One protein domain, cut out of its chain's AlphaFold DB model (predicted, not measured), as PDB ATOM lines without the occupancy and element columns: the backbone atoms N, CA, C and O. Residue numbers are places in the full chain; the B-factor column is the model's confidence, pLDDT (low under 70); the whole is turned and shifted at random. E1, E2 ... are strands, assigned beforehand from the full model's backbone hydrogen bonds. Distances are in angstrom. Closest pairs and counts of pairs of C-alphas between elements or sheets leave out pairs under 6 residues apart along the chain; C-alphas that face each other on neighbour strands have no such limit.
ATOM      1  N   TYR A   7      59.159  46.914  20.650       97.75
ATOM      2  CA  TYR A   7      58.996  46.202  21.909       97.75
ATOM      3  C   TYR A   7      59.758  44.882  21.877       97.75
ATOM      4  O   TYR A   7      59.504  44.014  21.043       97.75
ATOM      5  N   TYR A   8      60.661  44.706  22.833       97.88
ATOM      6  CA  TYR A   8      61.446  43.494  23.004       97.88
ATOM      7  C   TYR A   8      61.053  42.813  24.310       97.88
ATOM      8  O   TYR A   8      60.999  43.457  25.360       97.88
ATOM      9  N   ILE A   9      60.812  41.502  24.262       97.81
ATOM     10  CA  ILE A   9      60.741  40.682  25.471       97.81
ATOM     11  C   ILE A   9      62.153  40.304  25.888       97.81
ATOM     12  O   ILE A   9      62.906  39.719  25.112       97.81
ATOM     13  N   PHE A  10      62.510  40.637  27.120       98.19
ATOM     14  CA  PHE A  10      63.780  40.275  27.724       98.19
ATOM     15  C   PHE A  10      63.582  39.239  28.816       98.19
ATOM     16  O   PHE A  10      62.590  39.267  29.544       98.19
ATOM     17  N   SER A  11      64.575  38.368  28.961       98.12
ATOM     18  CA  SER A  11      64.696  37.447  30.083       98.12
ATOM     19  C   SER A  11      66.151  37.368  30.521       98.12
ATOM     20  O   SER A  11      67.045  37.246  29.685       98.12
ATOM     21  N   ALA A  12      66.387  37.449  31.826       98.25
ATOM     22  CA  ALA A  12      67.675  37.155  32.437       98.25
ATOM     23  C   ALA A  12      67.462  36.154  33.568       98.25
ATOM     24  O   ALA A  12      66.575  36.342  34.406       98.25
ATOM     25  N   ARG A  13      68.290  35.115  33.612       97.62
ATOM     26  CA  ARG A  13      68.294  34.100  34.664       97.62
ATOM     27  C   ARG A  13      69.722  33.867  35.111       97.62
ATOM     28  O   ARG A  13      70.559  33.406  34.342       97.62
ATOM     29  N   LEU A  14      69.987  34.172  36.372       96.19
ATOM     30  CA  LEU A  14      71.313  34.051  36.957       96.19
ATOM     31  C   LEU A  14      71.314  32.986  38.048       96.19
ATOM     32  O   LEU A  14      70.473  33.005  38.949       96.19
ATOM     33  N   TYR A  15      72.288  32.086  37.970       94.25
ATOM     34  CA  TYR A  15      72.593  31.112  39.009       94.25
ATOM     35  C   TYR A  15      73.654  31.708  39.927       94.25
ATOM     36  O   TYR A  15      74.780  31.963  39.495       94.25
ATOM     37  N   VAL A  16      73.290  31.962  41.178       91.94
ATOM     38  CA  VAL A  16      74.105  32.716  42.130       91.94
ATOM     39  C   VAL A  16      74.522  31.823  43.293       91.94
ATOM     40  O   VAL A  16      73.695  31.134  43.890       91.94
ATOM     41  N   VAL A  17      75.812  31.861  43.617       89.50
ATOM     42  CA  VAL A  17      76.419  31.162  44.755       89.50
ATOM     43  C   VAL A  17      76.932  32.211  45.744       89.50
ATOM     44  O   VAL A  17      77.898  32.912  45.419       89.50
ATOM     45  N   PRO A  18      76.303  32.371  46.920       84.12
ATOM     46  CA  PRO A  18      76.802  33.254  47.970       84.12
ATOM     47  C   PRO A  18      78.176  32.796  48.466       84.12
ATOM     48  O   PRO A  18      78.386  31.613  48.722       84.12
ATOM     49  N   GLN A  19      79.108  33.726  48.668       79.69
ATOM     50  CA  GLN A  19      80.355  33.445  49.377       79.69
ATOM     51  C   GLN A  19      80.179  33.797  50.854       79.69
ATOM     52  O   GLN A  19      80.559  34.879  51.314       79.69
ATOM     53  N   ILE A  20      79.568  32.876  51.600       68.31
ATOM     54  CA  ILE A  20      79.327  33.042  53.035       68.31
ATOM     55  C   ILE A  20      80.678  33.003  53.758       68.31
ATOM     56  O   ILE A  20      81.298  31.952  53.884       68.31
ATOM     57  N   HIS A  21      81.138  34.160  54.235       60.56
ATOM     58  CA  HIS A  21      82.300  34.245  55.114       60.56
ATOM     59  C   HIS A  21      81.834  34.234  56.579       60.56
ATOM     60  O   HIS A  21      81.022  35.082  56.958       60.56
ATOM     61  N   PRO A  22      82.354  33.333  57.434       53.88
ATOM     62  CA  PRO A  22      81.917  33.201  58.828       53.88
ATOM     63  C   PRO A  22      82.291  34.395  59.732       53.88
ATOM     64  O   PRO A  22      81.873  34.448  60.885       53.88
ATOM     65  N   THR A  23      83.059  35.374  59.245       53.19
ATOM     66  CA  THR A  23      83.710  36.407  60.074       53.19
ATOM     67  C   THR A  23      82.983  37.750  60.185       53.19
ATOM     68  O   THR A  23      83.520  38.668  60.802       53.19
ATOM     69  N   ARG A  24      81.755  37.912  59.675       53.59
ATOM     70  CA  ARG A  24      80.966  39.141  59.908       53.59
ATOM     71  C   ARG A  24      79.606  38.852  60.529       53.59
ATOM     72  O   ARG A  24      78.555  39.103  59.953       53.59
ATOM     73  N   TYR A  25      79.659  38.407  61.782       50.22
ATOM     74  CA  TYR A  25      78.563  38.483  62.753       50.22
ATOM     75  C   TYR A  25      78.328  39.944  63.189       50.22
ATOM     76  O   TYR A  25      78.369  40.289  64.366       50.22
ATOM     77  N   GLN A  26      78.147  40.853  62.233       51.25
ATOM     78  CA  GLN A  26      77.713  42.213  62.517       51.25
ATOM     79  C   GLN A  26      76.449  42.463  61.718       51.25
ATOM     80  O   GLN A  26      76.465  42.635  60.505       51.25
ATOM     81  N   SER A  27      75.341  42.419  62.456       62.41
ATOM     82  CA  SER A  27      74.061  43.020  62.107       62.41
ATOM     83  C   SER A  27      74.258  44.226  61.188       62.41
ATOM     84  O   SER A  27      74.876  45.194  61.633       62.41
ATOM     85  N   ARG A  28      73.756  44.173  59.941       57.66
ATOM     86  CA  ARG A  28      73.029  45.260  59.247       57.66
ATOM     87  C   ARG A  28      72.970  45.084  57.725       57.66
ATOM     88  O   ARG A  28      73.891  44.585  57.100       57.66
ATOM     89  N   ALA A  29      71.885  45.666  57.200       54.47
ATOM     90  CA  ALA A  29      71.556  45.978  55.809       54.47
ATOM     91  C   ALA A  29      71.106  44.794  54.936       54.47
ATOM     92  O   ALA A  29      71.908  44.091  54.355       54.47
ATOM     93  N   ARG A  30      69.775  44.634  54.848       62.56
ATOM     94  CA  ARG A  30      69.007  44.019  53.746       62.56
ATOM     95  C   ARG A  30      69.723  42.859  53.026       62.56
ATOM     96  O   ARG A  30      70.342  43.088  51.998       62.56
ATOM     97  N   ASP A  31      69.482  41.620  53.464       77.94
ATOM     98  CA  ASP A  31      69.844  40.381  52.744       77.94
ATOM     99  C   ASP A  31      69.064  40.266  51.418       77.94
ATOM    100  O   ASP A  31      68.189  39.418  51.266       77.94
ATOM    101  N   ARG A  32      69.292  41.179  50.470       87.06
ATOM    102  CA  ARG A  32      68.530  41.321  49.229       87.06
ATOM    103  C   ARG A  32      69.481  41.485  48.054       87.06
ATOM    104  O   ARG A  32      70.386  42.314  48.078       87.06
ATOM    105  N   LEU A  33      69.210  40.727  47.005       91.12
ATOM    106  CA  LEU A  33      69.777  40.917  45.681       91.12
ATOM    107  C   LEU A  33      68.691  41.413  44.750       91.12
ATOM    108  O   LEU A  33      67.577  40.883  44.739       91.12
ATOM    109  N   ARG A  34      69.023  42.420  43.951       94.31
ATOM    110  CA  ARG A  34      68.134  42.933  42.917       94.31
ATOM    111  C   ARG A  34      68.781  42.719  41.561       94.31
ATOM    112  O   ARG A  34      69.880  43.200  41.316       94.31
ATOM    113  N   LEU A  35      68.094  41.984  40.695       96.50
ATOM    114  CA  LEU A  35      68.492  41.777  39.307       96.50
ATOM    115  C   LEU A  35      67.702  42.754  38.442       96.50
ATOM    116  O   LEU A  35      66.474  42.792  38.541       96.50
ATOM    117  N   LEU A  36      68.402  43.520  37.607       97.56
ATOM    118  CA  LEU A  36      67.811  44.506  36.713       97.56
ATOM    119  C   LEU A  36      68.222  44.275  35.259       97.56
ATOM    120  O   LEU A  36      69.341  43.848  34.982       97.56
ATOM    121  N   ILE A  37      67.325  44.619  34.338       98.06
ATOM    122  CA  ILE A  37      67.621  44.790  32.912       98.06
ATOM    123  C   ILE A  37      67.329  46.246  32.568       98.06
ATOM    124  O   ILE A  37      66.211  46.704  32.798       98.06
ATOM    125  N   CYS A  38      68.311  46.968  32.035       97.19
ATOM    126  CA  CYS A  38      68.236  48.414  31.824       97.19
ATOM    127  C   CYS A  38      68.614  48.790  30.390       97.19
ATOM    128  O   CYS A  38      69.597  48.272  29.848       97.19
ATOM    129  N   VAL A  39      67.851  49.710  29.796       97.00
ATOM    130  CA  VAL A  39      68.155  50.307  28.486       97.00
ATOM    131  C   VAL A  39      69.272  51.339  28.647       97.00
ATOM    132  O   VAL A  39      69.212  52.155  29.564       97.00
ATOM    133  N   GLU A  40      70.299  51.293  27.794       95.50
ATOM    134  CA  GLU A  40      71.465  52.199  27.825       95.50
ATOM    135  C   GLU A  40      72.180  52.248  29.185       95.50
ATOM    136  O   GLU A  40      72.741  53.267  29.579       95.50
ATOM    137  N   SER A  41      72.101  51.162  29.960       95.50
ATOM    138  CA  SER A  41      72.584  51.127  31.347       95.50
ATOM    139  C   SER A  41      71.954  52.170  32.284       95.50
ATOM    140  O   SER A  41      72.452  52.421  33.380       95.50
ATOM    141  N   LEU A  42      70.799  52.725  31.907       94.62
ATOM    142  CA  LEU A  42      70.020  53.677  32.692       94.62
ATOM    143  C   LEU A  42      68.811  52.974  33.323       94.62
ATOM    144  O   LEU A  42      67.739  52.859  32.724       94.62
ATOM    145  N   CYS A  43      68.963  52.527  34.569       93.00
ATOM    146  CA  CYS A  43      67.903  51.865  35.335       93.00
ATOM    147  C   CYS A  43      66.894  52.875  35.916       93.00
ATOM    148  O   CYS A  43      66.804  53.067  37.129       93.00
ATOM    149  N   ARG A  44      66.174  53.588  35.040       88.62
ATOM    150  CA  ARG A  44      65.114  54.536  35.416       88.62
ATOM    151  C   ARG A  44      63.757  53.840  35.464       88.62
ATOM    152  O   ARG A  44      63.506  52.857  34.772       88.62
ATOM    153  N   GLN A  45      62.845  54.401  36.252       79.44
ATOM    154  CA  GLN A  45      61.475  53.906  36.339       79.44
ATOM    155  C   GLN A  45      60.828  53.880  34.940       79.44
ATOM    156  O   GLN A  45      60.868  54.882  34.231       79.44
ATOM    157  N   LYS A  46      60.226  52.740  34.565       81.25
ATOM    158  CA  LYS A  46      59.610  52.437  33.249       81.25
ATOM    159  C   LYS A  46      60.565  52.119  32.085       81.25
ATOM    160  O   LYS A  46      60.079  51.693  31.044       81.25
ATOM    161  N   SER A  47      61.882  52.258  32.244       89.50
ATOM    162  CA  SER A  47      62.881  51.844  31.233       89.50
ATOM    163  C   SER A  47      63.771  50.698  31.719       89.50
ATOM    164  O   SER A  47      64.876  50.488  31.212       89.50
ATOM    165  N   SER A  48      63.300  49.969  32.728       96.12
ATOM    166  CA  SER A  48      63.995  48.826  33.296       96.12
ATOM    167  C   SER A  48      63.027  47.763  33.787       96.12
ATOM    168  O   SER A  48      61.906  48.060  34.203       96.12
ATOM    169  N   LEU A  49      63.500  46.526  33.788       97.06
ATOM    170  CA  LEU A  49      62.863  45.404  34.464       97.06
ATOM    171  C   LEU A  49      63.641  45.113  35.735       97.06
ATOM    172  O   LEU A  49      64.864  45.230  35.739       97.06
ATOM    173  N   GLU A  50      62.952  44.702  36.791       96.38
ATOM    174  CA  GLU A  50      63.604  44.342  38.042       96.38
ATOM    175  C   GLU A  50      62.908  43.184  38.747       96.38
ATOM    176  O   GLU A  50      61.700  42.983  38.639       96.38
ATOM    177  N   THR A  51      63.693  42.437  39.510       96.19
ATOM    178  CA  THR A  51      63.204  41.492  40.508       96.19
ATOM    179  C   THR A  51      64.084  41.599  41.744       96.19
ATOM    180  O   THR A  51      65.279  41.891  41.639       96.19
ATOM    181  N   VAL A  52      63.510  41.368  42.920       93.50
ATOM    182  CA  VAL A  52      64.242  41.384  44.187       93.50
ATOM    183  C   VAL A  52      64.083  40.030  44.849       93.50
ATOM    184  O   VAL A  52      62.963  39.569  45.056       93.50
ATOM    185  N   ARG A  53      65.201  39.419  45.232       89.56
ATOM    186  CA  ARG A  53      65.227  38.166  45.979       89.56
ATOM    187  C   ARG A  53      65.939  38.375  47.306       89.56
ATOM    188  O   ARG A  53      67.026  38.945  47.338       89.56
ATOM    189  N   SER A  54      65.319  37.924  48.388       84.25
ATOM    190  CA  SER A  54      65.993  37.849  49.682       84.25
ATOM    191  C   SER A  54      66.886  36.607  49.728       84.25
ATOM    192  O   SER A  54      66.520  35.583  49.146       84.25
ATOM    193  N   LEU A  55      68.052  36.685  50.371       76.19
ATOM    194  CA  LEU A  55      68.880  35.498  50.579       76.19
ATOM    195  C   LEU A  55      68.413  34.748  51.809       76.19
ATOM    196  O   LEU A  55      68.446  35.269  52.921       76.19
ATOM    197  N   ASP A  56      68.078  33.486  51.591       68.12
ATOM    198  CA  ASP A  56      67.927  32.526  52.666       68.12
ATOM    199  C   ASP A  56      69.305  31.944  52.981       68.12
ATOM    200  O   ASP A  56      69.959  31.347  52.123       68.12
ATOM    201  N   LYS A  57      69.755  32.120  54.227       63.25
ATOM    202  CA  LYS A  57      71.088  31.700  54.708       63.25
ATOM    203  C   LYS A  57      71.317  30.183  54.678       63.25
ATOM    204  O   LYS A  57      72.414  29.730  54.977       63.25
ATOM    205  N   THR A  58      70.286  29.409  54.354       63.84
ATOM    206  CA  THR A  58      70.301  27.946  54.288       63.84
ATOM    207  C   THR A  58      70.607  27.400  52.896       63.84
ATOM    208  O   THR A  58      70.913  26.218  52.780       63.84
ATOM    209  N   SER A  59      70.525  28.218  51.839       68.00
ATOM    210  CA  SER A  59      70.711  27.746  50.462       68.00
ATOM    211  C   SER A  59      72.154  27.937  49.996       68.00
ATOM    212  O   SER A  59      72.644  29.064  49.947       68.00
ATOM    213  N   GLU A  60      72.818  26.856  49.582       73.88
ATOM    214  CA  GLU A  60      74.184  26.909  49.027       73.88
ATOM    215  C   GLU A  60      74.249  27.640  47.674       73.88
ATOM    216  O   GLU A  60      75.270  28.218  47.305       73.88
ATOM    217  N   TYR A  61      73.145  27.643  46.926       83.25
ATOM    218  CA  TYR A  61      72.980  28.383  45.679       83.25
ATOM    219  C   TYR A  61      71.510  28.736  45.464       83.25
ATOM    220  O   TYR A  61      70.616  28.097  46.020       83.25
ATOM    221  N   PHE A  62      71.228  29.751  44.652       88.44
ATOM    222  CA  PHE A  62      69.860  30.089  44.266       88.44
ATOM    223  C   PHE A  62      69.808  30.714  42.867       88.44
ATOM    224  O   PHE A  62      70.815  31.152  42.314       88.44
ATOM    225  N   THR A  63      68.603  30.777  42.302       92.38
ATOM    226  CA  THR A  63      68.364  31.350  40.972       92.38
ATOM    227  C   THR A  63      67.588  32.652  41.086       92.38
ATOM    228  O   THR A  63      66.514  32.683  41.680       92.38
ATOM    229  N   ILE A  64      68.072  33.737  40.500       94.88
ATOM    230  CA  ILE A  64      67.304  34.982  40.377       94.88
ATOM    231  C   ILE A  64      66.992  35.225  38.905       94.88
ATOM    232  O   ILE A  64      67.865  35.092  38.050       94.88
ATOM    233  N   SER A  65      65.733  35.531  38.599       97.06
ATOM    234  CA  SER A  65      65.293  35.717  37.219       97.06
ATOM    235  C   SER A  65      64.302  36.854  37.078       97.06
ATOM    236  O   SER A  65      63.368  36.966  37.872       97.06
ATOM    237  N   VAL A  66      64.469  37.643  36.026       97.56
ATOM    238  CA  VAL A  66      63.547  38.706  35.634       97.56
ATOM    239  C   VAL A  66      63.168  38.516  34.172       97.56
ATOM    240  O   VAL A  66      63.993  38.123  33.349       97.56
ATOM    241  N   SER A  67      61.904  38.769  33.857       97.50
ATOM    242  CA  SER A  67      61.385  38.726  32.496       97.50
ATOM    243  C   SER A  67      60.359  39.831  32.317       97.50
ATOM    244  O   SER A  67      59.636  40.159  33.256       97.50
ATOM    245  N   GLY A  68      60.281  40.395  31.120       97.00
ATOM    246  CA  GLY A  68      59.323  41.452  30.821       97.00
ATOM    247  C   GLY A  68      59.609  42.130  29.495       97.00
ATOM    248  O   GLY A  68      60.506  41.725  28.760       97.00
ATOM    249  N   ILE A  69      58.826  43.157  29.187       96.88
ATOM    250  CA  ILE A  69      58.883  43.856  27.904       96.88
ATOM    251  C   ILE A  69      59.480  45.246  28.118       96.88
ATOM    252  O   ILE A  69      59.086  45.952  29.045       96.88
ATOM    253  N   LEU A  70      60.412  45.639  27.250       96.69
ATOM    254  CA  LEU A  70      60.946  46.997  27.173       96.69
ATOM    255  C   LEU A  70      60.894  47.483  25.727       96.69
ATOM    256  O   LEU A  70      61.160  46.723  24.798       96.69
ATOM    257  N   PHE A  71      60.577  48.760  25.548       96.19
ATOM    258  CA  PHE A  71      60.723  49.416  24.255       96.19
ATOM    259  C   PHE A  71      62.169  49.892  24.091       96.19
ATOM    260  O   PHE A  71      62.692  50.576  24.973       96.19
ATOM    261  N   LEU A  72      62.807  49.535  22.977       97.06
ATOM    262  CA  LEU A  72      64.123  50.046  22.591       97.06
ATOM    263  C   LEU A  72      63.986  50.828  21.289       97.06
ATOM    264  O   LEU A  72      63.295  50.394  20.373       97.06
ATOM    265  N   GLN A  73      64.684  51.954  21.198       97.19
ATOM    266  CA  GLN A  73      64.943  52.636  19.935       97.19
ATOM    267  C   GLN A  73      66.073  51.925  19.180       97.19
ATOM    268  O   GLN A  73      66.948  51.304  19.792       97.19
ATOM    269  N   ALA A  74      66.078  52.032  17.852       97.56
ATOM    270  CA  ALA A  74      67.153  51.490  17.029       97.56
ATOM    271  C   ALA A  74      68.521  52.019  17.499       97.56
ATOM    272  O   ALA A  74      68.685  53.209  17.768       97.56
ATOM    273  N   GLY A  75      69.494  51.119  17.634       97.31
ATOM    274  CA  GLY A  75      70.827  51.419  18.155       97.31
ATOM    275  C   GLY A  75      70.967  51.301  19.676       97.31
ATOM    276  O   GLY A  75      72.083  51.077  20.143       97.31
ATOM    277  N   GLN A  76      69.874  51.345  20.447       97.12
ATOM    278  CA  GLN A  76      69.963  51.190  21.902       97.12
ATOM    279  C   GLN A  76      70.364  49.767  22.306       97.12
ATOM    280  O   GLN A  76      70.106  48.795  21.592       97.12
ATOM    281  N   TYR A  77      70.972  49.593  23.473       96.56
ATOM    282  CA  TYR A  77      71.279  48.287  24.050       96.56
ATOM    283  C   TYR A  77      70.592  48.077  25.399       96.56
ATOM    284  O   TYR A  77      70.246  49.012  26.113       96.56
ATOM    285  N   ALA A  78      70.400  46.806  25.745       97.25
ATOM    286  CA  ALA A  78      69.975  46.388  27.071       97.25
ATOM    287  C   ALA A  78      71.170  45.795  27.822       97.25
ATOM    288  O   ALA A  78      72.045  45.163  27.228       97.25
ATOM    289  N   SER A  79      71.198  46.004  29.130       97.06
ATOM    290  CA  SER A  79      72.291  45.613  30.020       97.06
ATOM    291  C   SER A  79      71.729  44.998  31.293       97.06
ATOM    292  O   SER A  79      70.658  45.397  31.749       97.06
ATOM    293  N   VAL A  80      72.434  44.012  31.845       97.31
ATOM    294  CA  VAL A  80      72.022  43.299  33.058       97.31
ATOM    295  C   VAL A  80      72.848  43.803  34.234       97.31
ATOM    296  O   VAL A  80      74.074  43.792  34.172       97.31
ATOM    297  N   PHE A  81      72.177  44.210  35.310       96.06
ATOM    298  CA  PHE A  81      72.804  44.670  36.547       96.06
ATOM    299  C   PHE A  81      72.372  43.815  37.730       96.06
ATOM    300  O   PHE A  81      71.236  43.346  37.796       96.06
ATOM    301  N   ILE A  82      73.278  43.663  38.692       94.00
ATOM    302  CA  ILE A  82      72.970  43.092  39.999       94.00
ATOM    303  C   ILE A  82      73.333  44.130  41.051       94.00
ATOM    304  O   ILE A  82      74.498  44.500  41.182       94.00
ATOM    305  N   ASP A  83      72.337  44.576  41.804       92.50
ATOM    306  CA  ASP A  83      72.542  45.377  43.004       92.50
ATOM    307  C   ASP A  83      72.633  44.441  44.218       92.50
ATOM    308  O   ASP A  83      71.719  43.653  44.503       92.50
ATOM    309  N   ASN A  84      73.788  44.493  44.883       90.25
ATOM    310  CA  ASN A  84      74.172  43.615  45.977       90.25
ATOM    311  C   ASN A  84      74.087  44.338  47.316       90.25
ATOM    312  O   ASN A  84      75.078  44.878  47.808       90.25
ATOM    313  N   ALA A  85      72.916  44.281  47.942       88.38
ATOM    314  CA  ALA A  85      72.718  44.849  49.269       88.38
ATOM    315  C   ALA A  85      73.071  43.875  50.409       88.38
ATOM    316  O   ALA A  85      72.914  44.235  51.565       88.38
ATOM    317  N   THR A  86      73.568  42.671  50.102       80.69
ATOM    318  CA  THR A  86      73.714  41.550  51.054       80.69
ATOM    319  C   THR A  86      74.897  41.672  52.010       80.69
ATOM    320  O   THR A  86      75.031  40.885  52.940       80.69
ATOM    321  N   GLY A  87      75.823  42.592  51.734       78.06
ATOM    322  CA  GLY A  87      77.064  42.735  52.499       78.06
ATOM    323  C   GLY A  87      78.096  41.615  52.285       78.06
ATOM    324  O   GLY A  87      79.154  41.650  52.913       78.06
ATOM    325  N   SER A  88      77.829  40.652  51.394       80.06
ATOM    326  CA  SER A  88      78.734  39.546  51.050       80.06
ATOM    327  C   SER A  88      78.967  39.449  49.541       80.06
ATOM    328  O   SER A  88      78.145  39.902  48.743       80.06
ATOM    329  N   SER A  89      80.105  38.890  49.127       86.38
ATOM    330  CA  SER A  89      80.354  38.579  47.719       86.38
ATOM    331  C   SER A  89      79.534  37.365  47.277       86.38
ATOM    332  O   SER A  89      79.128  36.522  48.076       86.38
ATOM    333  N   PHE A  90      79.294  37.259  45.975       88.31
ATOM    334  CA  PHE A  90      78.682  36.088  45.359       88.31
ATOM    335  C   PHE A  90      79.349  35.808  44.015       88.31
ATOM    336  O   PHE A  90      80.012  36.672  43.441       88.31
ATOM    337  N   ILE A  91      79.145  34.601  43.500       91.75
ATOM    338  CA  ILE A  91      79.597  34.184  42.176       91.75
ATOM    339  C   ILE A  91      78.377  33.945  41.289       91.75
ATOM    340  O   ILE A  91      77.442  33.253  41.691       91.75
ATOM    341  N   VAL A  92      78.413  34.473  40.064       93.56
ATOM    342  CA  VAL A  92      77.485  34.080  38.995       93.56
ATOM    343  C   VAL A  92      78.063  32.860  38.288       93.56
ATOM    344  O   VAL A  92      79.183  32.896  37.782       93.56
ATOM    345  N   ARG A  93      77.320  31.756  38.275       94.06
ATOM    346  CA  ARG A  93      77.763  30.489  37.686       94.06
ATOM    347  C   ARG A  93      77.545  30.464  36.177       94.06
ATOM    348  O   ARG A  93      76.610  31.071  35.644       94.06
ATOM    349  N   SER A  94      78.382  29.670  35.511       91.75
ATOM    350  CA  SER A  94      78.157  29.226  34.137       91.75
ATOM    351  C   SER A  94      76.783  28.564  34.010       91.75
ATOM    352  O   SER A  94      76.377  27.813  34.897       91.75
ATOM    353  N   GLY A  95      76.079  28.837  32.914       92.25
ATOM    354  CA  GLY A  95      74.687  28.422  32.707       92.25
ATOM    355  C   GLY A  95      73.681  29.550  32.925       92.25
ATOM    356  O   GLY A  95      72.547  29.429  32.479       92.25
ATOM    357  N   SER A  96      74.102  30.658  33.544       96.31
ATOM    358  CA  SER A  96      73.315  31.893  33.571       96.31
ATOM    359  C   SER A  96      73.118  32.433  32.154       96.31
ATOM    360  O   SER A  96      74.028  32.338  31.329       96.31
ATOM    361  N   ASP A  97      71.955  33.012  31.874       97.44
ATOM    362  CA  ASP A  97      71.598  33.478  30.539       97.44
ATOM    363  C   ASP A  97      70.894  34.839  30.547       97.44
ATOM    364  O   ASP A  97      70.263  35.250  31.525       97.44
ATOM    365  N   PHE A  98      71.041  35.546  29.430       97.56
ATOM    366  CA  PHE A  98      70.349  36.790  29.125       97.56
ATOM    367  C   PHE A  98      69.974  36.795  27.648       97.56
ATOM    368  O   PHE A  98      70.808  36.505  26.786       97.56
ATOM    369  N   ARG A  99      68.709  37.096  27.353       97.19
ATOM    370  CA  ARG A  99      68.153  37.070  25.999       97.19
ATOM    371  C   ARG A  99      67.149  38.198  25.802       97.19
ATOM    372  O   ARG A  99      66.497  38.634  26.751       97.19
ATOM    373  N   GLY A 100      67.014  38.632  24.554       96.81
ATOM    374  CA  GLY A 100      66.021  39.604  24.109       96.81
ATOM    375  C   GLY A 100      65.480  39.219  22.735       96.81
ATOM    376  O   GLY A 100      66.265  38.858  21.860       96.81
ATOM    377  N   VAL A 101      64.162  39.279  22.547       97.12
ATOM    378  CA  VAL A 101      63.487  38.945  21.281       97.12
ATOM    379  C   VAL A 101      62.522  40.067  20.915       97.12
ATOM    380  O   VAL A 101      61.765  40.526  21.766       97.12
ATOM    381  N   LEU A 102      62.548  40.515  19.656       97.44
ATOM    382  CA  LEU A 102      61.591  41.494  19.138       97.44
ATOM    383  C   LEU A 102      60.188  40.872  19.110       97.44
ATOM    384  O   LEU A 102      59.992  39.825  18.496       97.44
ATOM    385  N   LEU A 103      59.227  41.518  19.764       96.75
ATOM    386  CA  LEU A 103      57.818  41.124  19.745       96.75
ATOM    387  C   LEU A 103      57.023  41.865  18.671       96.75
ATOM    388  O   LEU A 103      56.126  41.291  18.062       96.75
ATOM    389  N   GLY A 104      57.330  43.143  18.467       93.88
ATOM    390  CA  GLY A 104      56.594  44.014  17.560       93.88
ATOM    391  C   GLY A 104      57.192  45.414  17.525       93.88
ATOM    392  O   GLY A 104      57.967  45.780  18.410       93.88
ATOM    393  N   ILE A 105      56.844  46.162  16.483       92.75
ATOM    394  CA  ILE A 105      57.288  47.541  16.248       92.75
ATOM    395  C   ILE A 105      56.256  48.546  16.754       92.75
ATOM    396  O   ILE A 105      55.046  48.259  16.613       92.75
TER     397      ILE A 105
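Overview. This is residues 7 to 105 of the 105 residues of the protein "erythroferrone-like" of Thamnophis sirtalis (UniProt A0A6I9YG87). The domain is an elongated sandwich of two sheets face to face, their strands running roughly along its long axis: a twisted sheet in which E4 lies on one side of the long strand E1, with E6 and E7 on the other, and a smaller sheet of E3, E2 and E5. E3 and E4 come close together along one side, while E5 and E6 stay apart, and the long loop of residues 19 to 31 makes one end of the long axis. The printed part has 99 residues with no named helix and seven strands, E1 to E7 in chain order, and its class is all strand. The smaller sheet has the order E3, E2, E5, and the neighbours in both sheets are antiparallel. The whole is only just loose, close to compact, with a radius of gyration of the C-alphas of 15.3 A and spans of 52 by 26 by 17 A.

Along the chain. E1, residues 7 to 18, begins at C-alpha 7 (58.996, 46.202, 21.909) and is 34.1 A long. E2 is residues 32 to 39, 22.6 A, and E3 residues 48 to 54. E4, residues 62 to 72, is 30.0 A long and bends by 59 degrees at residue 69. E5 is residues 78 to 84 and E6 residues 90 to 92. E7, residues 97 to 104, is 22.5 A long and ends at C-alpha 104 (56.594, 44.014, 17.560).

Arrangement. The pairing of E1 is staggered. E4 lies on one side of it, beside residues 7 to 16, with N 10 and O 68 2.8 A apart, within hydrogen-bond range. On the other side lie E7, beside residues 7 to 13, with N 9 and O 101 at 2.8 A, and E6, beside residues 15 to 18, with N 17 and O 91 at 2.9 A. In the other sheet E2 and E3 form a hairpin, with N 33 and O 53 at 2.8 A; E2 and E5 have N 36 and O 81 at 2.8 A. Between the sheets, the closest C-alphas of E3 and E4, those of Thr 51 and Val 66, are 5.6 A apart. The closest of E2 and E4, those of Leu 35 and Val 66, are 6.9 A apart. E3 is apart from E7.

Size, cuts and confidence. The two C-alphas farthest apart, those of Thr 23 and Ile 105, are 52.4 A apart. The printed part has no cut. The link from E1 to E2, 13 residues, is long. The model's mean pLDDT over the printed part is 87.7, and residues 20 to 30 and 56 to 59 are under 70.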